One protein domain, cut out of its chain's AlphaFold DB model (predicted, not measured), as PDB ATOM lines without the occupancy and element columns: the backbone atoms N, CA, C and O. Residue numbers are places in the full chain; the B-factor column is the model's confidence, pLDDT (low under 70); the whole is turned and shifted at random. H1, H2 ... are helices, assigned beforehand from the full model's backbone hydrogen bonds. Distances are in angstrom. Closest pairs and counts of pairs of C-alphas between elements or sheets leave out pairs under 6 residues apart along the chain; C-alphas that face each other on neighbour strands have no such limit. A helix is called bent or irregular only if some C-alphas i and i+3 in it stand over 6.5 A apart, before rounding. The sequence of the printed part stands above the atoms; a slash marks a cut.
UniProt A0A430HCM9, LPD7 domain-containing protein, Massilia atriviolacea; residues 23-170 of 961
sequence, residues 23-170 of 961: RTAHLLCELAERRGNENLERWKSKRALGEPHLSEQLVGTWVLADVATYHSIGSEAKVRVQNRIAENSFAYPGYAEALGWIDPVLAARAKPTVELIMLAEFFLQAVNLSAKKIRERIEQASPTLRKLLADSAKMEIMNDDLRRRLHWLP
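AT A GLANCE: This is residues 23 to 170 of the 961 residues of the protein "LPD7 domain-containing protein" of Massilia atriviolacea (UniProt A0A430HCM9). The model has two lobes joined by the kinked helix H5: in the first, H1, H2 and H3 lie side by side in alternating directions with H4 crossing H1 and H2, and in the second, H7 and H8 pack on the later part of H5, with H6 folding back from its end. The 148 printed residues hold eight named helices, H1 to H8 in order along the chain, and no named strand; the class is all helix. The whole is only just loose, close to compact, with a radius of gyration of the C-alphas of 17.9 A and spans of 54 by 40 by 24 A.

IN THESE COORDINATES: H1, residues 23 to 47, begins at C-alpha 23 (-62.887, -35.175, 20.769) and is 35.6 A long. H2, residues 56 to 72, measures 24.1 A and H3, residues 75 to 91, 24.8 A. H4, residues 93 to 102, measures 14.2 A. H5, residues 104 to 126, measures 31.9 A and starts at C-alpha 104 (-49.835, -16.481, 29.600); it has a kink of 38 degrees near residue 111. H6 is residues 131 to 140, 14.3 A, and H7 residues 143 to 149, 10.1 A. H8, residues 152 to 165, measures 18.7 A and ends at C-alpha 165 (-39.965, -6.925, 7.416). H5 and H8 are only just irregular: C-alphas 109 and 112 are 7.0 A apart, and C-alphas 157 and 160 are 6.7 A apart.

HOW THE PARTS SIT: H1 and H2 form a helical hairpin and touch at a shallow tilt of 21 degrees, the closest C-alphas being those of Cys 29 and Ser 72, 6.2 A. H2 and H3 form another, also at 21 degrees, with Tyr 70 and Lys 78 closest by C-alphas, 5.7 A. H4 touches H1 at a steep tilt of 56 degrees, closest at the C-alphas of Gly 36 and Ile 102, 5.1 A. H3 and H5 touch at a steep tilt of 59 degrees, the C-alphas of Ala 86 and Val 114 being closest at 5.1 A. H5 touches H8 with residues 116 to 120 alone, about perpendicular at 76 degrees; the closest C-alphas, of Ala 120 and Leu 162, are 6.3 A apart. H5 touches H7 with residues 115 to 119 alone, and H6 is close to H5 but not clearly touching. Every O i to N i+4 pair is within hydrogen-bond range in H1, H2, H4, H6 and H7; H3 has 11 of 13, H5 17 of 19 and H8 8 of 10.

THE WHOLE: The C-alphas farthest apart, of Arg 23 and Lys 132, are 59.2 A apart. The printed part has no cut and no long link. Mean pLDDT of the printed part is 72.6; residues 23 to 61, 75 to 76, 159 and 168 to 170 are under 70.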
ATOM      1  N   ARG A  23     -62.348 -35.229  19.399       43.44
ATOM      2  CA  ARG A  23     -62.887 -35.175  20.769       43.44
ATOM      3  C   ARG A  23     -61.901 -34.563  21.759       43.44
ATOM      4  O   ARG A  23     -62.333 -33.778  22.598       43.44
ATOM      5  N   THR A  24     -60.607 -34.873  21.669       44.72
ATOM      6  CA  THR A  24     -59.596 -34.217  22.513       44.72
ATOM      7  C   THR A  24     -59.418 -32.751  22.135       44.72
ATOM      8  O   THR A  24     -59.350 -31.926  23.039       44.72
ATOM      9  N   ALA A  25     -59.448 -32.389  20.850       40.72
ATOM     10  CA  ALA A  25     -59.447 -30.992  20.414       40.72
ATOM     11  C   ALA A  25     -60.668 -30.218  20.943       40.72
ATOM     12  O   ALA A  25     -60.508 -29.125  21.482       40.72
ATOM     13  N   HIS A  26     -61.872 -30.796  20.868       46.44
ATOM     14  CA  HIS A  26     -63.089 -30.163  21.387       46.44
ATOM     15  C   HIS A  26     -63.056 -30.001  22.916       46.44
ATOM     16  O   HIS A  26     -63.332 -28.915  23.417       46.44
ATOM     17  N   LEU A  27     -62.617 -31.030  23.655       48.22
ATOM     18  CA  LEU A  27     -62.415 -30.950  25.108       48.22
ATOM     19  C   LEU A  27     -61.332 -29.934  25.499       48.22
ATOM     20  O   LEU A  27     -61.479 -29.256  26.510       48.22
ATOM     21  N   LEU A  28     -60.259 -29.798  24.713       42.06
ATOM     22  CA  LEU A  28     -59.224 -28.785  24.937       42.06
ATOM     23  C   LEU A  28     -59.741 -27.368  24.665       42.06
ATOM     24  O   LEU A  28     -59.396 -26.465  25.422       42.06
ATOM     25  N   CYS A  29     -60.596 -27.174  23.655       41.59
ATOM     26  CA  CYS A  29     -61.275 -25.897  23.423       41.59
ATOM     27  C   CYS A  29     -62.219 -25.561  24.585       41.59
ATOM     28  O   CYS A  29     -62.095 -24.491  25.168       41.59
ATOM     29  N   GLU A  30     -63.078 -26.494  25.004       55.28
ATOM     30  CA  GLU A  30     -64.007 -26.277  26.121       55.28
ATOM     31  C   GLU A  30     -63.265 -26.010  27.449       55.28
ATOM     32  O   GLU A  30     -63.667 -25.159  28.244       55.28
ATOM     33  N   LEU A  31     -62.137 -26.690  27.690       51.00
ATOM     34  CA  LEU A  31     -61.277 -26.444  28.850       51.00
ATOM     35  C   LEU A  31     -60.570 -25.078  28.763       51.00
ATOM     36  O   LEU A  31     -60.445 -24.396  29.782       51.00
ATOM     37  N   ALA A  32     -60.119 -24.668  27.573       47.69
ATOM     38  CA  ALA A  32     -59.508 -23.361  27.338       47.69
ATOM     39  C   ALA A  32     -60.525 -22.220  27.489       47.69
ATOM     40  O   ALA A  32     -60.212 -21.219  28.128       47.69
ATOM     41  N   GLU A  33     -61.755 -22.388  27.001       58.03
ATOM     42  CA  GLU A  33     -62.862 -21.445  27.191       58.03
ATOM     43  C   GLU A  33     -63.240 -21.322  28.672       58.03
ATOM     44  O   GLU A  33     -63.304 -20.213  29.198       58.03
ATOM     45  N   ARG A  34     -63.434 -22.441  29.387       64.19
ATOM     46  CA  ARG A  34     -63.710 -22.429  30.839       64.19
ATOM     47  C   ARG A  34     -62.592 -21.718  31.612       64.19
ATOM     48  O   ARG A  34     -62.869 -20.803  32.383       64.19
ATOM     49  N   ARG A  35     -61.329 -22.075  31.355       57.94
ATOM     50  CA  ARG A  35     -60.153 -21.478  32.013       57.94
ATOM     51  C   ARG A  35     -59.960 -20.002  31.653       57.94
ATOM     52  O   ARG A  35     -59.597 -19.212  32.520       57.94
ATOM     53  N   GLY A  36     -60.226 -19.627  30.405       58.72
ATOM     54  CA  GLY A  36     -60.185 -18.248  29.935       58.72
ATOM     55  C   GLY A  36     -61.259 -17.390  30.598       58.72
ATOM     56  O   GLY A  36     -60.950 -16.308  31.087       58.72
ATOM     57  N   ASN A  37     -62.491 -17.897  30.702       63.72
ATOM     58  CA  ASN A  37     -63.583 -17.237  31.420       63.72
ATOM     59  C   ASN A  37     -63.270 -17.082  32.922       63.72
ATOM     60  O   ASN A  37     -63.426 -15.992  33.466       63.72
ATOM     61  N   GLU A  38     -62.748 -18.120  33.589       67.12
ATOM     62  CA  GLU A  38     -62.289 -18.021  34.986       67.12
ATOM     63  C   GLU A  38     -61.187 -16.964  35.168       67.12
ATOM     64  O   GLU A  38     -61.214 -16.188  36.127       67.12
ATOM     65  N   ASN A  39     -60.215 -16.913  34.253       58.78
ATOM     66  CA  ASN A  39     -59.146 -15.918  34.278       58.78
ATOM     67  C   ASN A  39     -59.667 -14.499  33.988       58.78
ATOM     68  O   ASN A  39     -59.220 -13.552  34.637       58.78
ATOM     69  N   LEU A  40     -60.644 -14.344  33.088       62.47
ATOM     70  CA  LEU A  40     -61.285 -13.065  32.788       62.47
ATOM     71  C   LEU A  40     -62.063 -12.523  33.995       62.47
ATOM     72  O   LEU A  40     -61.898 -11.356  34.346       62.47
ATOM     73  N   GLU A  41     -62.862 -13.349  34.675       64.94
ATOM     74  CA  GLU A  41     -63.569 -12.907  35.886       64.94
ATOM     75  C   GLU A  41     -62.598 -12.575  37.029       64.94
ATOM     76  O   GLU A  41     -62.809 -11.604  37.758       64.94
ATOM     77  N   ARG A  42     -61.475 -13.301  37.152       61.72
ATOM     78  CA  ARG A  42     -60.395 -12.959  38.099       61.72
ATOM     79  C   ARG A  42     -59.699 -11.640  37.760       61.72
ATOM     80  O   ARG A  42     -59.330 -10.913  38.680       61.72
ATOM     81  N   TRP A  43     -59.517 -11.330  36.477       60.06
ATOM     82  CA  TRP A  43     -58.942 -10.065  36.016       60.06
ATOM     83  C   TRP A  43     -59.887  -8.893  36.306       60.06
ATOM     84  O   TRP A  43     -59.496  -7.988  37.040       60.06
ATOM     85  N   LYS A  44     -61.158  -8.976  35.880       63.28
ATOM     86  CA  LYS A  44     -62.221  -8.010  36.235       63.28
ATOM     87  C   LYS A  44     -62.282  -7.765  37.749       63.28
ATOM     88  O   LYS A  44     -62.251  -6.626  38.205       63.28
ATOM     89  N   SER A  45     -62.274  -8.839  38.545       64.25
ATOM     90  CA  SER A  45     -62.324  -8.767  40.016       64.25
ATOM     91  C   SER A  45     -61.120  -8.055  40.647       64.25
ATOM     92  O   SER A  45     -61.240  -7.524  41.747       64.25
ATOM     93  N   LYS A  46     -59.956  -8.035  39.983       59.69
ATOM     94  CA  LYS A  46     -58.766  -7.297  40.441       59.69
ATOM     95  C   LYS A  46     -58.721  -5.847  39.962       59.69
ATOM     96  O   LYS A  46     -57.986  -5.055  40.543       59.69
ATOM     97  N   ARG A  47     -59.464  -5.521  38.905       62.38
ATOM     98  CA  ARG A  47     -59.354  -4.261  38.158       62.38
ATOM     99  C   ARG A  47     -60.426  -3.223  38.517       62.38
ATOM    100  O   ARG A  47     -60.326  -2.081  38.093       62.38
ATOM    101  N   ALA A  48     -61.388  -3.588  39.367       55.84
ATOM    102  CA  ALA A  48     -62.586  -2.822  39.745       55.84
ATOM    103  C   ALA A  48     -62.376  -1.475  40.502       55.84
ATOM    104  O   ALA A  48     -63.239  -1.069  41.278       55.84
ATOM    105  N   LEU A  49     -61.250  -0.781  40.299       48.25
ATOM    106  CA  LEU A  49     -60.860   0.501  40.902       48.25
ATOM    107  C   LEU A  49     -60.040   1.359  39.899       48.25
ATOM    108  O   LEU A  49     -58.888   1.697  40.163       48.25
ATOM    109  N   GLY A  50     -60.617   1.724  38.743       41.25
ATOM    110  CA  GLY A  50     -60.008   2.710  37.826       41.25
ATOM    111  C   GLY A  50     -60.537   2.718  36.382       41.25
ATOM    112  O   GLY A  50     -60.194   1.853  35.586       41.25
ATOM    113  N   GLU A  51     -61.317   3.740  36.026       37.06
ATOM    114  CA  GLU A  51     -61.775   4.048  34.655       37.06
ATOM    115  C   GLU A  51     -60.767   4.928  33.864       37.06
ATOM    116  O   GLU A  51     -59.900   5.543  34.489       37.06
ATOM    117  N   PRO A  52     -60.918   5.142  32.531       47.06
ATOM    118  CA  PRO A  52     -61.645   4.343  31.533       47.06
ATOM    119  C   PRO A  52     -60.837   4.099  30.233       47.06
ATOM    120  O   PRO A  52     -60.453   5.030  29.519       47.06
ATOM    121  N   HIS A  53     -60.697   2.837  29.829       40.41
ATOM    122  CA  HIS A  53     -60.388   2.436  28.443       40.41
ATOM    123  C   HIS A  53     -61.476   1.455  27.960       40.41
ATOM    124  O   HIS A  53     -62.360   1.148  28.760       40.41
ATOM    125  N   LEU A  54     -61.460   1.023  26.679       49.06
ATOM    126  CA  LEU A  54     -62.477   0.135  26.057       49.06
ATOM    127  C   LEU A  54     -63.099  -0.811  27.091       49.06
ATOM    128  O   LEU A  54     -62.356  -1.580  27.704       49.06
ATOM    129  N   SER A  55     -64.423  -0.715  27.292       59.41
ATOM    130  CA  SER A  55     -65.107  -1.310  28.450       59.41
ATOM    131  C   SER A  55     -64.613  -2.731  28.703       59.41
ATOM    132  O   SER A  55     -64.539  -3.536  27.782       59.41
ATOM    133  N   GLU A  56     -64.215  -3.042  29.936       58.19
ATOM    134  CA  GLU A  56     -63.303  -4.173  30.197       58.19
ATOM    135  C   GLU A  56     -63.860  -5.530  29.737       58.19
ATOM    136  O   GLU A  56     -63.122  -6.435  29.353       58.19
ATOM    137  N   GLN A  57     -65.189  -5.639  29.693       56.66
ATOM    138  CA  GLN A  57     -65.906  -6.752  29.081       56.66
ATOM    139  C   GLN A  57     -65.570  -6.931  27.590       56.66
ATOM    140  O   GLN A  57     -65.319  -8.058  27.184       56.66
ATOM    141  N   LEU A  58     -65.516  -5.850  26.803       61.47
ATOM    142  CA  LEU A  58     -65.213  -5.842  25.369       61.47
ATOM    143  C   LEU A  58     -63.779  -6.314  25.084       61.47
ATOM    144  O   LEU A  58     -63.586  -7.212  24.264       61.47
ATOM    145  N   VAL A  59     -62.786  -5.774  25.806       68.81
ATOM    146  CA  VAL A  59     -61.379  -6.221  25.709       68.81
ATOM    147  C   VAL A  59     -61.262  -7.691  26.111       68.81
ATOM    148  O   VAL A  59     -60.647  -8.477  25.395       68.81
ATOM    149  N   GLY A  60     -61.929  -8.089  27.199       64.81
ATOM    150  CA  GLY A  60     -62.009  -9.482  27.630       64.81
ATOM    151  C   GLY A  60     -62.607 -10.411  26.572       64.81
ATOM    152  O   GLY A  60     -62.019 -11.446  26.270       64.81
ATOM    153  N   THR A  61     -63.740 -10.042  25.962       67.62
ATOM    154  CA  THR A  61     -64.367 -10.842  24.895       67.62
ATOM    155  C   THR A  61     -63.515 -10.922  23.634       67.62
ATOM    156  O   THR A  61     -63.505 -11.967  22.991       67.62
ATOM    157  N   TRP A  62     -62.771  -9.865  23.295       73.88
ATOM    158  CA  TRP A  62     -61.871  -9.871  22.144       73.88
ATOM    159  C   TRP A  62     -60.683 -10.813  22.377       73.88
ATOM    160  O   TRP A  62     -60.457 -11.716  21.573       73.88
ATOM    161  N   VAL A  63     -59.992 -10.687  23.517       79.69
ATOM    162  CA  VAL A  63     -58.893 -11.597  23.879       79.69
ATOM    163  C   VAL A  63     -59.381 -13.047  23.951       79.69
ATOM    164  O   VAL A  63     -58.705 -13.934  23.437       79.69
ATOM    165  N   LEU A  64     -60.564 -13.311  24.523       76.81
ATOM    166  CA  LEU A  64     -61.137 -14.661  24.535       76.81
ATOM    167  C   LEU A  64     -61.434 -15.195  23.130       76.81
ATOM    168  O   LEU A  64     -61.146 -16.361  22.869       76.81
ATOM    169  N   ALA A  65     -61.968 -14.371  22.223       72.56
ATOM    170  CA  ALA A  65     -62.222 -14.783  20.846       72.56
ATOM    171  C   ALA A  65     -60.916 -15.136  20.108       72.56
ATOM    172  O   ALA A  65     -60.837 -16.181  19.460       72.56
ATOM    173  N   ASP A  66     -59.869 -14.318  20.246       80.88
ATOM    174  CA  ASP A  66     -58.559 -14.591  19.643       80.88
ATOM    175  C   ASP A  66     -57.863 -15.822  20.273       80.88
ATOM    176  O   ASP A  66     -57.305 -16.645  19.545       80.88
ATOM    177  N   VAL A  67     -57.968 -16.029  21.594       83.25
ATOM    178  CA  VAL A  67     -57.467 -17.233  22.296       83.25
ATOM    179  C   VAL A  67     -58.221 -18.497  21.855       83.25
ATOM    180  O   VAL A  67     -57.591 -19.505  21.526       83.25
ATOM    181  N   ALA A  68     -59.555 -18.459  21.785       77.81
ATOM    182  CA  ALA A  68     -60.371 -19.587  21.326       77.81
ATOM    183  C   ALA A  68     -60.105 -19.919  19.845       77.81
ATOM    184  O   ALA A  68     -59.967 -21.092  19.482       77.81
ATOM    185  N   THR A  69     -59.927 -18.898  18.998       78.19
ATOM    186  CA  THR A  69     -59.501 -19.073  17.600       78.19
ATOM    187  C   THR A  69     -58.115 -19.714  17.536       78.19
ATOM    188  O   THR A  69     -57.915 -20.679  16.804       78.19
ATOM    189  N   TYR A  70     -57.154 -19.241  18.334       84.81
ATOM    190  CA  TYR A  70     -55.808 -19.809  18.357       84.81
ATOM    191  C   TYR A  70     -55.799 -21.285  18.778       84.81
ATOM    192  O   TYR A  70     -55.050 -22.069  18.194       84.81
ATOM    193  N   HIS A  71     -56.615 -21.706  19.750       83.06
ATOM    194  CA  HIS A  71     -56.640 -23.105  20.202       83.06
ATOM    195  C   HIS A  71     -57.377 -24.049  19.245       83.06
ATOM    196  O   HIS A  71     -56.878 -25.153  19.018       83.06
ATOM    197  N   SER A  72     -58.464 -23.601  18.612       74.25
ATOM    198  CA  SER A  72     -59.318 -24.421  17.731       74.25
ATOM    199  C   SER A  72     -58.752 -24.719  16.332       74.25
ATOM    200  O   SER A  72     -59.166 -25.695  15.708       74.25
ATOM    201  N   ILE A  73     -57.797 -23.928  15.831       76.75
ATOM    202  CA  ILE A  73     -57.232 -24.078  14.472       76.75
ATOM    203  C   ILE A  73     -55.967 -24.957  14.396       76.75
ATOM    204  O   ILE A  73     -55.250 -25.149  15.380       76.75
ATOM    205  N   GLY A  74     -55.658 -25.451  13.190       75.25
ATOM    206  CA  GLY A  74     -54.442 -26.217  12.877       75.25
ATOM    207  C   GLY A  74     -53.147 -25.386  12.883       75.25
ATOM    208  O   GLY A  74     -53.175 -24.159  12.787       75.25
ATOM    209  N   SER A  75     -51.995 -26.059  12.983       67.00
ATOM    210  CA  SER A  75     -50.657 -25.462  13.181       67.00
ATOM    211  C   SER A  75     -50.288 -24.348  12.192       67.00
ATOM    212  O   SER A  75     -49.777 -23.313  12.611       67.00
ATOM    213  N   GLU A  76     -50.583 -24.528  10.907       61.41
ATOM    214  CA  GLU A  76     -50.300 -23.555   9.842       61.41
ATOM    215  C   GLU A  76     -51.141 -22.268   9.970       61.41
ATOM    216  O   GLU A  76     -50.667 -21.162   9.711       61.41
ATOM    217  N   ALA A  77     -52.380 -22.382  10.458       71.19
ATOM    218  CA  ALA A  77     -53.239 -21.232  10.731       71.19
ATOM    219  C   ALA A  77     -52.875 -20.520  12.051       71.19
ATOM    220  O   ALA A  77     -53.048 -19.301  12.155       71.19
ATOM    221  N   LYS A  78     -52.311 -21.242  13.036       81.31
ATOM    222  CA  LYS A  78     -51.886 -20.665  14.328       81.31
ATOM    223  C   LYS A  78     -50.866 -19.534  14.169       81.31
ATOM    224  O   LYS A  78     -50.922 -18.600  14.957       81.31
ATOM    225  N   VAL A  79     -49.995 -19.558  13.153       79.19
ATOM    226  CA  VAL A  79     -49.016 -18.475  12.904       79.19
ATOM    227  C   VAL A  79     -49.712 -17.152  12.564       79.19
ATOM    228  O   VAL A  79     -49.390 -16.122  13.152       79.19
ATOM    229  N   ARG A  80     -50.722 -17.171  11.683       74.69
ATOM    230  CA  ARG A  80     -51.483 -15.962  11.309       74.69
ATOM    231  C   ARG A  80     -52.232 -15.360  12.501       74.69
ATOM    232  O   ARG A  80     -52.217 -14.147  12.683       74.69
ATOM    233  N   VAL A  81     -52.831 -16.200  13.346       76.81
ATOM    234  CA  VAL A  81     -53.518 -15.733  14.563       76.81
ATOM    235  C   VAL A  81     -52.524 -15.270  15.632       76.81
ATOM    236  O   VAL A  81     -52.762 -14.252  16.266       76.81
ATOM    237  N   GLN A  82     -51.373 -15.930  15.787       84.75
ATOM    238  CA  GLN A  82     -50.300 -15.486  16.686       84.75
ATOM    239  C   GLN A  82     -49.759 -14.098  16.296       84.75
ATOM    240  O   GLN A  82     -49.508 -13.284  17.182       84.75
ATOM    241  N   ASN A  83     -49.635 -13.806  14.996       80.69
ATOM    242  CA  ASN A  83     -49.233 -12.483  14.510       80.69
ATOM    243  C   ASN A  83     -50.300 -11.419  14.807       80.69
ATOM    244  O   ASN A  83     -49.967 -10.418  15.434       80.69
ATOM    245  N   ARG A  84     -51.581 -11.678  14.502       79.62
ATOM    246  CA  ARG A  84     -52.691 -10.777  14.876       79.62
ATOM    247  C   ARG A  84     -52.738 -10.510  16.385       79.62
ATOM    248  O   ARG A  84     -52.930  -9.379  16.817       79.62
ATOM    249  N   ILE A  85     -52.520 -11.540  17.202       82.75
ATOM    250  CA  ILE A  85     -52.455 -11.420  18.665       82.75
ATOM    251  C   ILE A  85     -51.272 -10.547  19.102       82.75
ATOM    252  O   ILE A  85     -51.417  -9.777  20.052       82.75
ATOM    253  N   ALA A  86     -50.125 -10.627  18.424       83.06
ATOM    254  CA  ALA A  86     -48.979  -9.760  18.687       83.06
ATOM    255  C   ALA A  86     -49.240  -8.302  18.267       83.06
ATOM    256  O   ALA A  86     -48.924  -7.390  19.026       83.06
ATOM    257  N   GLU A  87     -49.874  -8.078  17.118       76.62
ATOM    258  CA  GLU A  87     -50.271  -6.750  16.629       76.62
ATOM    259  C   GLU A  87     -51.287  -6.092  17.576       76.62
ATOM    260  O   GLU A  87     -51.070  -4.967  18.026       76.62
ATOM    261  N   ASN A  88     -52.320  -6.830  18.001       78.44
ATOM    262  CA  ASN A  88     -53.286  -6.380  19.011       78.44
ATOM    263  C   ASN A  88     -52.612  -6.094  20.367       78.44
ATOM    264  O   ASN A  88     -52.936  -5.106  21.025       78.44
ATOM    265  N   SER A  89     -51.647  -6.925  20.780       82.81
ATOM    266  CA  SER A  89     -50.877  -6.722  22.019       82.81
ATOM    267  C   SER A  89     -49.939  -5.517  21.949       82.81
ATOM    268  O   SER A  89     -49.682  -4.882  22.969       82.81
ATOM    269  N   PHE A  90     -49.417  -5.187  20.769       81.12
ATOM    270  CA  PHE A  90     -48.605  -3.993  20.575       81.12
ATOM    271  C   PHE A  90     -49.469  -2.722  20.565       81.12
ATOM    272  O   PHE A  90     -49.176  -1.774  21.292       81.12
ATOM    273  N   ALA A  91     -50.562  -2.721  19.798       71.00
ATOM    274  CA  ALA A  91     -51.430  -1.555  19.626       71.00
ATOM    275  C   ALA A  91     -52.261  -1.205  20.876       71.00
ATOM    276  O   ALA A  91     -52.556  -0.031  21.108       71.00
ATOM    277  N   TYR A  92     -52.639  -2.195  21.697       74.56
ATOM    278  CA  TYR A  92     -53.549  -1.999  22.829       74.56
ATOM    279  C   TYR A  92     -52.955  -2.553  24.139       74.56
ATOM    280  O   TYR A  92     -53.054  -3.753  24.405       74.56
ATOM    281  N   PRO A  93     -52.420  -1.701  25.039       75.06
ATOM    282  CA  PRO A  93     -51.830  -2.149  26.305       75.06
ATOM    283  C   PRO A  93     -52.775  -2.991  27.180       75.06
ATOM    284  O   PRO A  93     -52.350  -3.972  27.787       75.06
ATOM    285  N   GLY A  94     -54.073  -2.663  27.192       73.69
ATOM    286  CA  GLY A  94     -55.092  -3.448  27.900       73.69
ATOM    287  C   GLY A  94     -55.343  -4.836  27.293       73.69
ATOM    288  O   GLY A  94     -55.688  -5.757  28.028       73.69
ATOM    289  N   TYR A  95     -55.122  -5.012  25.985       81.00
ATOM    290  CA  TYR A  95     -55.185  -6.318  25.322       81.00
ATOM    291  C   TYR A  95     -53.990  -7.185  25.736       81.00
ATOM    292  O   TYR A  95     -54.183  -8.327  26.144       81.00
ATOM    293  N   ALA A  96     -52.767  -6.638  25.704       81.00
ATOM    294  CA  ALA A  96     -51.565  -7.351  26.150       81.00
ATOM    295  C   ALA A  96     -51.648  -7.778  27.623       81.00
ATOM    296  O   ALA A  96     -51.279  -8.899  27.973       81.00
ATOM    297  N   GLU A  97     -52.166  -6.897  28.484       80.75
ATOM    298  CA  GLU A  97     -52.408  -7.202  29.891       80.75
ATOM    299  C   GLU A  97     -53.432  -8.337  30.044       80.75
ATOM    300  O   GLU A  97     -53.127  -9.357  30.663       80.75
ATOM    301  N   ALA A  98     -54.621  -8.200  29.445       79.00
ATOM    302  CA  ALA A  98     -55.680  -9.205  29.529       79.00
ATOM    303  C   ALA A  98     -55.249 -10.562  28.938       79.00
ATOM    304  O   ALA A  98     -55.528 -11.597  29.542       79.00
ATOM    305  N   LEU A  99     -54.498 -10.580  27.830       85.62
ATOM    306  CA  LEU A  99     -53.895 -11.792  27.264       85.62
ATOM    307  C   LEU A  99     -52.933 -12.458  28.259       85.62
ATOM    308  O   LEU A  99     -53.004 -13.670  28.449       85.62
ATOM    309  N   GLY A 100     -52.089 -11.678  28.942       81.88
ATOM    310  CA  GLY A 100     -51.182 -12.176  29.980       81.88
ATOM    311  C   GLY A 100     -51.890 -12.809  31.186       81.88
ATOM    312  O   GLY A 100     -51.346 -13.733  31.789       81.88
ATOM    313  N   TRP A 101     -53.109 -12.365  31.519       79.50
ATOM    314  CA  TRP A 101     -53.951 -13.007  32.539       79.50
ATOM    315  C   TRP A 101     -54.725 -14.222  32.007       79.50
ATOM    316  O   TRP A 101     -54.870 -15.208  32.729       79.50
ATOM    317  N   ILE A 102     -55.236 -14.159  30.774       79.50
ATOM    318  CA  ILE A 102     -56.126 -15.170  30.180       79.50
ATOM    319  C   ILE A 102     -55.338 -16.390  29.689       79.50
ATOM    320  O   ILE A 102     -55.628 -17.504  30.131       79.50
ATOM    321  N   ASP A 103     -54.324 -16.187  28.844       83.88
ATOM    322  CA  ASP A 103     -53.417 -17.229  28.351       83.88
ATOM    323  C   ASP A 103     -51.951 -16.735  28.359       83.88
ATOM    324  O   ASP A 103     -51.430 -16.258  27.342       83.88
ATOM    325  N   PRO A 104     -51.238 -16.879  29.495       85.31
ATOM    326  CA  PRO A 104     -49.835 -16.481  29.600       85.31
ATOM    327  C   PRO A 104     -48.893 -17.299  28.702       85.31
ATOM    328  O   PRO A 104     -47.781 -16.848  28.428       85.31
ATOM    329  N   VAL A 105     -49.302 -18.484  28.225       86.56
ATOM    330  CA  VAL A 105     -48.488 -19.302  27.308       86.56
ATOM    331  C   VAL A 105     -48.560 -18.717  25.901       86.56
ATOM    332  O   VAL A 105     -47.530 -18.571  25.241       86.56
ATOM    333  N   LEU A 106     -49.752 -18.312  25.460       85.75
ATOM    334  CA  LEU A 106     -49.937 -17.607  24.195       85.75
ATOM    335  C   LEU A 106     -49.326 -16.199  24.230       85.75
ATOM    336  O   LEU A 106     -48.660 -15.816  23.270       85.75
ATOM    337  N   ALA A 107     -49.432 -15.477  25.351       86.75
ATOM    338  CA  ALA A 107     -48.734 -14.203  25.551       86.75
ATOM    339  C   ALA A 107     -47.204 -14.355  25.419       86.75
ATOM    340  O   ALA A 107     -46.562 -13.614  24.672       86.75
ATOM    341  N   ALA A 108     -46.614 -15.358  26.082       87.19
ATOM    342  CA  ALA A 108     -45.184 -15.653  25.973       87.19
ATOM    343  C   ALA A 108     -44.765 -16.058  24.548       87.19
ATOM    344  O   ALA A 108     -43.653 -15.743  24.125       87.19
ATOM    345  N   ARG A 109     -45.654 -16.717  23.796       85.81
ATOM    346  CA  ARG A 109     -45.418 -17.146  22.411       85.81
ATOM    347  C   ARG A 109     -45.567 -16.012  21.388       85.81
ATOM    348  O   ARG A 109     -44.840 -16.001  20.402       85.81
ATOM    349  N   ALA A 110     -46.465 -15.055  21.621       86.56
ATOM    350  CA  ALA A 110     -46.612 -13.850  20.798       86.56
ATOM    351  C   ALA A 110     -45.486 -12.826  21.045       86.56
ATOM    352  O   ALA A 110     -45.158 -12.042  20.154       86.56
ATOM    353  N   LYS A 111     -44.864 -12.846  22.233       86.75
ATOM    354  CA  LYS A 111     -43.847 -11.875  22.663       86.75
ATOM    355  C   LYS A 111     -42.707 -11.615  21.655       86.75
ATOM    356  O   LYS A 111     -42.427 -10.438  21.452       86.75
ATOM    357  N   PRO A 112     -42.066 -12.608  21.001       86.88
ATOM    358  CA  PRO A 112     -41.005 -12.329  20.028       86.88
ATOM    359  C   PRO A 112     -41.509 -11.508  18.834       86.88
ATOM    360  O   PRO A 112     -40.828 -10.591  18.391       86.88
ATOM    361  N   THR A 113     -42.737 -11.761  18.372       85.12
ATOM    362  CA  THR A 113     -43.378 -10.968  17.313       85.12
ATOM    363  C   THR A 113     -43.676  -9.541  17.789       85.12
ATOM    364  O   THR A 113     -43.446  -8.598  17.041       85.12
ATOM    365  N   VAL A 114     -44.110  -9.345  19.043       85.38
ATOM    366  CA  VAL A 114     -44.283  -8.000  19.644       85.38
ATOM    367  C   VAL A 114     -42.946  -7.253  19.737       85.38
ATOM    368  O   VAL A 114     -42.878  -6.056  19.472       85.38
ATOM    369  N   GLU A 115     -41.866  -7.954  20.089       87.56
ATOM    370  CA  GLU A 115     -40.512  -7.394  20.150       87.56
ATOM    371  C   GLU A 115     -39.983  -7.024  18.750       87.56
ATOM    372  O   GLU A 115     -39.459  -5.925  18.574       87.56
ATOM    373  N   LEU A 116     -40.235  -7.852  17.731       83.81
ATOM    374  CA  LEU A 116     -39.952  -7.536  16.327       83.81
ATOM    375  C   LEU A 116     -40.770  -6.335  15.811       83.81
ATOM    376  O   LEU A 116     -40.249  -5.529  15.042       83.81
ATOM    377  N   ILE A 117     -42.031  -6.182  16.236       79.38
ATOM    378  CA  ILE A 117     -42.860  -5.009  15.903       79.38
ATOM    379  C   ILE A 117     -42.269  -3.738  16.532       79.38
ATOM    380  O   ILE A 117     -42.066  -2.757  15.816       79.38
ATOM    381  N   MET A 118     -41.911  -3.774  17.823       82.50
ATOM    382  CA  MET A 118     -41.256  -2.651  18.514       82.50
ATOM    383  C   MET A 118     -39.947  -2.218  17.838       82.50
ATOM    384  O   MET A 118     -39.681  -1.020  17.739       82.50
ATOM    385  N   LEU A 119     -39.131  -3.169  17.366       84.50
ATOM    386  CA  LEU A 119     -37.904  -2.857  16.629       84.50
ATOM    387  C   LEU A 119     -38.200  -2.292  15.236       84.50
ATOM    388  O   LEU A 119     -37.626  -1.269  14.872       84.50
ATOM    389  N   ALA A 120     -39.113  -2.902  14.477       80.31
ATOM    390  CA  ALA A 120     -39.470  -2.424  13.143       80.31
ATOM    391  C   ALA A 120     -39.963  -0.967  13.175       80.31
ATOM    392  O   ALA A 120     -39.475  -0.148  12.402       80.31
ATOM    393  N   GLU A 121     -40.852  -0.609  14.110       79.31
ATOM    394  CA  GLU A 121     -41.291   0.784  14.264       79.31
ATOM    395  C   GLU A 121     -40.169   1.731  14.697       79.31
ATOM    396  O   GLU A 121     -40.106   2.858  14.205       79.31
ATOM    397  N   PHE A 122     -39.255   1.295  15.571       86.31
ATOM    398  CA  PHE A 122     -38.109   2.123  15.943       86.31
ATOM    399  C   PHE A 122     -37.226   2.440  14.728       86.31
ATOM    400  O   PHE A 122     -36.896   3.604  14.509       86.31
ATOM    401  N   PHE A 123     -36.892   1.439  13.908       81.50
ATOM    402  CA  PHE A 123     -36.088   1.630  12.697       81.50
ATOM    403  C   PHE A 123     -36.803   2.516  11.667       81.50
ATOM    404  O   PHE A 123     -36.183   3.426  11.120       81.50
ATOM    405  N   LEU A 124     -38.113   2.330  11.467       76.19
ATOM    406  CA  LEU A 124     -38.935   3.186  10.599       76.19
ATOM    407  C   LEU A 124     -38.927   4.657  11.037       76.19
ATOM    408  O   LEU A 124     -38.909   5.556  10.202       76.19
ATOM    409  N   GLN A 125     -38.907   4.910  12.346       77.81
ATOM    410  CA  GLN A 125     -38.831   6.259  12.913       77.81
ATOM    411  C   GLN A 125     -37.394   6.810  12.985       77.81
ATOM    412  O   GLN A 125     -37.219   8.005  13.221       77.81
ATOM    413  N   ALA A 126     -36.374   5.960  12.815       77.56
ATOM    414  CA  ALA A 126     -34.957   6.307  12.928       77.56
ATOM    415  C   ALA A 126     -34.242   6.480  11.577       77.56
ATOM    416  O   ALA A 126     -33.227   7.168  11.538       77.56
ATOM    417  N   VAL A 127     -34.762   5.910  10.483       73.56
ATOM    418  CA  VAL A 127     -34.098   5.877   9.162       73.56
ATOM    419  C   VAL A 127     -33.680   7.257   8.626       73.56
ATOM    420  O   VAL A 127     -32.618   7.381   8.027       73.56
ATOM    421  N   ASN A 128     -34.470   8.302   8.900       71.94
ATOM    422  CA  ASN A 128     -34.207   9.682   8.470       71.94
ATOM    423  C   ASN A 128     -33.639  10.567   9.604       71.94
ATOM    424  O   ASN A 128     -33.748  11.794   9.557       71.94
ATOM    425  N   LEU A 129     -33.081   9.974  10.667       74.44
ATOM    426  CA  LEU A 129     -32.512  10.699  11.807       74.44
ATOM    427  C   LEU A 129     -30.985  10.586  11.831       74.44
ATOM    428  O   LEU A 129     -30.417   9.512  11.670       74.44
ATOM    429  N   SER A 130     -30.304  11.695  12.133       77.94
ATOM    430  CA  SER A 130     -28.864  11.663  12.400       77.94
ATOM    431  C   SER A 130     -28.553  10.813  13.637       77.94
ATOM    432  O   SER A 130     -29.347  10.760  14.579       77.94
ATOM    433  N   ALA A 131     -27.362  10.208  13.697       72.50
ATOM    434  CA  ALA A 131     -26.963   9.332  14.804       72.50
ATOM    435  C   ALA A 131     -27.114   9.975  16.203       72.50
ATOM    436  O   ALA A 131     -27.373   9.274  17.179       72.50
ATOM    437  N   LYS A 132     -27.019  11.311  16.311       77.56
ATOM    438  CA  LYS A 132     -27.336  12.056  17.541       77.56
ATOM    439  C   LYS A 132     -28.832  11.985  17.893       77.56
ATOM    440  O   LYS A 132     -29.166  11.546  18.990       77.56
ATOM    441  N   LYS A 133     -29.721  12.325  16.950       79.94
ATOM    442  CA  LYS A 133     -31.186  12.233  17.117       79.94
ATOM    443  C   LYS A 133     -31.654  10.790  17.360       79.94
ATOM    444  O   LYS A 133     -32.602  10.581  18.112       79.94
ATOM    445  N   ILE A 134     -30.977   9.791  16.778       80.12
ATOM    446  CA  ILE A 134     -31.220   8.370  17.083       80.12
ATOM    447  C   ILE A 134     -30.928   8.094  18.564       80.12
ATOM    448  O   ILE A 134     -31.808   7.592  19.256       80.12
ATOM    449  N   ARG A 135     -29.749   8.473  19.084       79.00
ATOM    450  CA  ARG A 135     -29.396   8.278  20.507       79.00
ATOM    451  C   ARG A 135     -30.369   8.982  21.460       79.00
ATOM    452  O   ARG A 135     -30.845   8.355  22.403       79.00
ATOM    453  N   GLU A 136     -30.739  10.228  21.167       82.81
ATOM    454  CA  GLU A 136     -31.761  10.979  21.917       82.81
ATOM    455  C   GLU A 136     -33.119  10.241  21.927       82.81
ATOM    456  O   GLU A 136     -33.784  10.161  22.962       82.81
ATOM    457  N   ARG A 137     -33.512   9.622  20.802       82.62
ATOM    458  CA  ARG A 137     -34.732   8.800  20.707       82.62
ATOM    459  C   ARG A 137     -34.624   7.480  21.478       82.62
ATOM    460  O   ARG A 137     -35.621   7.055  22.056       82.62
ATOM    461  N   ILE A 138     -33.448   6.843  21.529       84.44
ATOM    462  CA  ILE A 138     -33.203   5.649  22.363       84.44
ATOM    463  C   ILE A 138     -33.362   6.005  23.844       84.44
ATOM    464  O   ILE A 138     -34.026   5.277  24.578       84.44
ATOM    465  N   GLU A 139     -32.812   7.132  24.295       83.06
ATOM    466  CA  GLU A 139     -32.925   7.571  25.691       83.06
ATOM    467  C   GLU A 139     -34.383   7.862  26.097       83.06
ATOM    468  O   GLU A 139     -34.822   7.469  27.181       83.06
ATOM    469  N   GLN A 140     -35.160   8.464  25.192       83.50
ATOM    470  CA  GLN A 140     -36.592   8.735  25.370       83.50
ATOM    471  C   GLN A 140     -37.487   7.484  25.225       83.50
ATOM    472  O   GLN A 140     -38.647   7.512  25.639       83.50
ATOM    473  N   ALA A 141     -36.982   6.378  24.666       85.25
ATOM    474  CA  ALA A 141     -37.774   5.180  24.383       85.25
ATOM    475  C   ALA A 141     -38.248   4.437  25.649       85.25
ATOM    476  O   ALA A 141     -37.728   4.611  26.759       85.25
ATOM    477  N   SER A 142     -39.232   3.545  25.485       83.12
ATOM    478  CA  SER A 142     -39.763   2.738  26.591       83.12
ATOM    479  C   SER A 142     -38.668   1.869  27.244       83.12
ATOM    480  O   SER A 142     -37.728   1.447  26.562       83.12
ATOM    481  N   PRO A 143     -38.764   1.539  28.549       84.00
ATOM    482  CA  PRO A 143     -37.775   0.682  29.214       84.00
ATOM    483  C   PRO A 143     -37.639  -0.710  28.575       84.00
ATOM    484  O   PRO A 143     -36.574  -1.319  28.649       84.00
ATOM    485  N   THR A 144     -38.704  -1.206  27.937       82.50
ATOM    486  CA  THR A 144     -38.699  -2.463  27.178       82.50
ATOM    487  C   THR A 144     -37.892  -2.324  25.891       82.50
ATOM    488  O   THR A 144     -37.003  -3.135  25.652       82.50
ATOM    489  N   LEU A 145     -38.141  -1.273  25.100       84.69
ATOM    490  CA  LEU A 145     -37.429  -1.028  23.845       84.69
ATOM    491  C   LEU A 145     -35.946  -0.698  24.086       84.69
ATOM    492  O   LEU A 145     -35.093  -1.228  23.388       84.69
ATOM    493  N   ARG A 146     -35.609   0.065  25.136       85.75
ATOM    494  CA  ARG A 146     -34.206   0.289  25.543       85.75
ATOM    495  C   ARG A 146     -33.469  -1.004  25.885       85.75
ATOM    496  O   ARG A 146     -32.350  -1.198  25.426       85.75
ATOM    497  N   LYS A 147     -34.092  -1.906  26.655       86.06
ATOM    498  CA  LYS A 147     -33.509  -3.228  26.947       86.06
ATOM    499  C   LYS A 147     -33.354  -4.085  25.694       86.06
ATOM    500  O   LYS A 147     -32.400  -4.842  25.612       86.06
ATOM    501  N   LEU A 148     -34.283  -3.966  24.749       85.12
ATOM    502  CA  LEU A 148     -34.279  -4.731  23.508       85.12
ATOM    503  C   LEU A 148     -33.186  -4.261  22.536       85.12
ATOM    504  O   LEU A 148     -32.489  -5.094  21.977       85.12
ATOM    505  N   LEU A 149     -32.994  -2.945  22.400       84.00
ATOM    506  CA  LEU A 149     -31.934  -2.338  21.584       84.00
ATOM    507  C   LEU A 149     -30.528  -2.545  22.180       84.00
ATOM    508  O   LEU A 149     -29.554  -2.598  21.437       84.00
ATOM    509  N   ALA A 150     -30.419  -2.672  23.507       81.81
ATOM    510  CA  ALA A 150     -29.160  -2.951  24.206       81.81
ATOM    511  C   ALA A 150     -28.773  -4.447  24.238       81.81
ATOM    512  O   ALA A 150     -27.644  -4.780  24.594       81.81
ATOM    513  N   ASP A 151     -29.692  -5.353  23.893       83.25
ATOM    514  CA  ASP A 151     -29.459  -6.800  23.838       83.25
ATOM    515  C   ASP A 151     -28.927  -7.176  22.445       83.25
ATOM    516  O   ASP A 151     -29.680  -7.556  21.549       83.25
ATOM    517  N   SER A 152     -27.617  -7.003  22.239       70.75
ATOM    518  CA  SER A 152     -26.970  -7.145  20.926       70.75
ATOM    519  C   SER A 152     -27.159  -8.529  20.295       70.75
ATOM    520  O   SER A 152     -27.436  -8.614  19.102       70.75
ATOM    521  N   ALA A 153     -27.094  -9.604  21.083       75.12
ATOM    522  CA  ALA A 153     -27.329 -10.966  20.597       75.12
ATOM    523  C   ALA A 153     -28.783 -11.164  20.132       75.12
ATOM    524  O   ALA A 153     -29.050 -11.846  19.144       75.12
ATOM    525  N   LYS A 154     -29.745 -10.541  20.819       75.38
ATOM    526  CA  LYS A 154     -31.162 -10.597  20.450       75.38
ATOM    527  C   LYS A 154     -31.508  -9.688  19.269       75.38
ATOM    528  O   LYS A 154     -32.350 -10.061  18.451       75.38
ATOM    529  N   MET A 155     -30.841  -8.540  19.161       75.00
ATOM    530  CA  MET A 155     -30.844  -7.685  17.973       75.00
ATOM    531  C   MET A 155     -30.307  -8.439  16.756       75.00
ATOM    532  O   MET A 155     -30.945  -8.409  15.714       75.00
ATOM    533  N   GLU A 156     -29.199  -9.173  16.895       75.88
ATOM    534  CA  GLU A 156     -28.613  -9.996  15.831       75.88
ATOM    535  C   GLU A 156     -29.556 -11.129  15.394       75.88
ATOM    536  O   GLU A 156     -29.827 -11.268  14.203       75.88
ATOM    537  N   ILE A 157     -30.152 -11.865  16.341       74.00
ATOM    538  CA  ILE A 157     -31.151 -12.912  16.049       74.00
ATOM    539  C   ILE A 157     -32.377 -12.347  15.311       74.00
ATOM    540  O   ILE A 157     -32.885 -12.985  14.391       74.00
ATOM    541  N   MET A 158     -32.861 -11.157  15.685       71.94
ATOM    542  CA  MET A 158     -33.993 -10.514  15.004       71.94
ATOM    543  C   MET A 158     -33.606  -9.692  13.771       71.94
ATOM    544  O   MET A 158     -34.503  -9.326  13.021       71.94
ATOM    545  N   ASN A 159     -32.321  -9.441  13.507       68.75
ATOM    546  CA  ASN A 159     -31.836  -8.670  12.354       68.75
ATOM    547  C   ASN A 159     -32.342  -9.272  11.037       68.75
ATOM    548  O   ASN A 159     -32.756  -8.559  10.132       68.75
ATOM    549  N   ASP A 160     -32.388 -10.597  10.963       72.94
ATOM    550  CA  ASP A 160     -32.812 -11.348   9.787       72.94
ATOM    551  C   ASP A 160     -34.323 -11.210   9.498       72.94
ATOM    552  O   ASP A 160     -34.733 -11.002   8.353       72.94
ATOM    553  N   ASP A 161     -35.166 -11.244  10.537       71.25
ATOM    554  CA  ASP A 161     -36.605 -10.967  10.414       71.25
ATOM    555  C   ASP A 161     -36.903  -9.471  10.254       71.25
ATOM    556  O   ASP A 161     -37.837  -9.100   9.543       71.25
ATOM    557  N   LEU A 162     -36.086  -8.597  10.849       73.69
ATOM    558  CA  LEU A 162     -36.153  -7.151  10.665       73.69
ATOM    559  C   LEU A 162     -35.858  -6.794   9.203       73.69
ATOM    560  O   LEU A 162     -36.651  -6.095   8.585       73.69
ATOM    561  N   ARG A 163     -34.787  -7.350   8.616       70.94
ATOM    562  CA  ARG A 163     -34.441  -7.238   7.188       70.94
ATOM    563  C   ARG A 163     -35.570  -7.751   6.295       70.94
ATOM    564  O   ARG A 163     -35.937  -7.071   5.345       70.94
ATOM    565  N   ARG A 164     -36.191  -8.894   6.623       72.62
ATOM    566  CA  ARG A 164     -37.381  -9.394   5.902       72.62
ATOM    567  C   ARG A 164     -38.579  -8.438   6.000       72.62
ATOM    568  O   ARG A 164     -39.282  -8.243   5.010       72.62
ATOM    569  N   ARG A 165     -38.816  -7.820   7.162       71.06
ATOM    570  CA  ARG A 165     -39.965  -6.925   7.416       71.06
ATOM    571  C   ARG A 165     -39.748  -5.483   6.928       71.06
ATOM    572  O   ARG A 165     -40.721  -4.778   6.673       71.06
ATOM    573  N   LEU A 166     -38.492  -5.073   6.761       75.50
ATOM    574  CA  LEU A 166     -38.042  -3.757   6.293       75.50
ATOM    575  C   LEU A 166     -37.364  -3.814   4.907       75.50
ATOM    576  O   LEU A 166     -36.673  -2.875   4.531       75.50
ATOM    577  N   HIS A 167     -37.566  -4.887   4.133       71.12
ATOM    578  CA  HIS A 167     -36.866  -5.177   2.864       71.12
ATOM    579  C   HIS A 167     -36.996  -4.103   1.764       71.12
ATOM    580  O   HIS A 167     -36.315  -4.173   0.745       71.12
ATOM    581  N   TRP A 168     -37.916  -3.157   1.940       54.91
ATOM    582  CA  TRP A 168     -38.200  -2.037   1.044       54.91
ATOM    583  C   TRP A 168     -37.416  -0.762   1.402       54.91
ATOM    584  O   TRP A 168     -37.444   0.204   0.643       54.91
ATOM    585  N   LEU A 169     -36.715  -0.743   2.542       65.75
ATOM    586  CA  LEU A 169     -35.789   0.326   2.919       65.75
ATOM    587  C   LEU A 169     -34.382   0.045   2.367       65.75
ATOM    588  O   LEU A 169     -33.978  -1.118   2.286       65.75
ATOM    589  N   PRO A 170     -33.586   1.083   2.045       69.56
ATOM    590  CA  PRO A 170     -32.183   0.904   1.693       69.56
ATOM    591  C   PRO A 170     -31.422   0.195   2.818       69.56
ATOM    592  O   PRO A 170     -31.347   0.691   3.945       69.56
TER     593      PRO A 170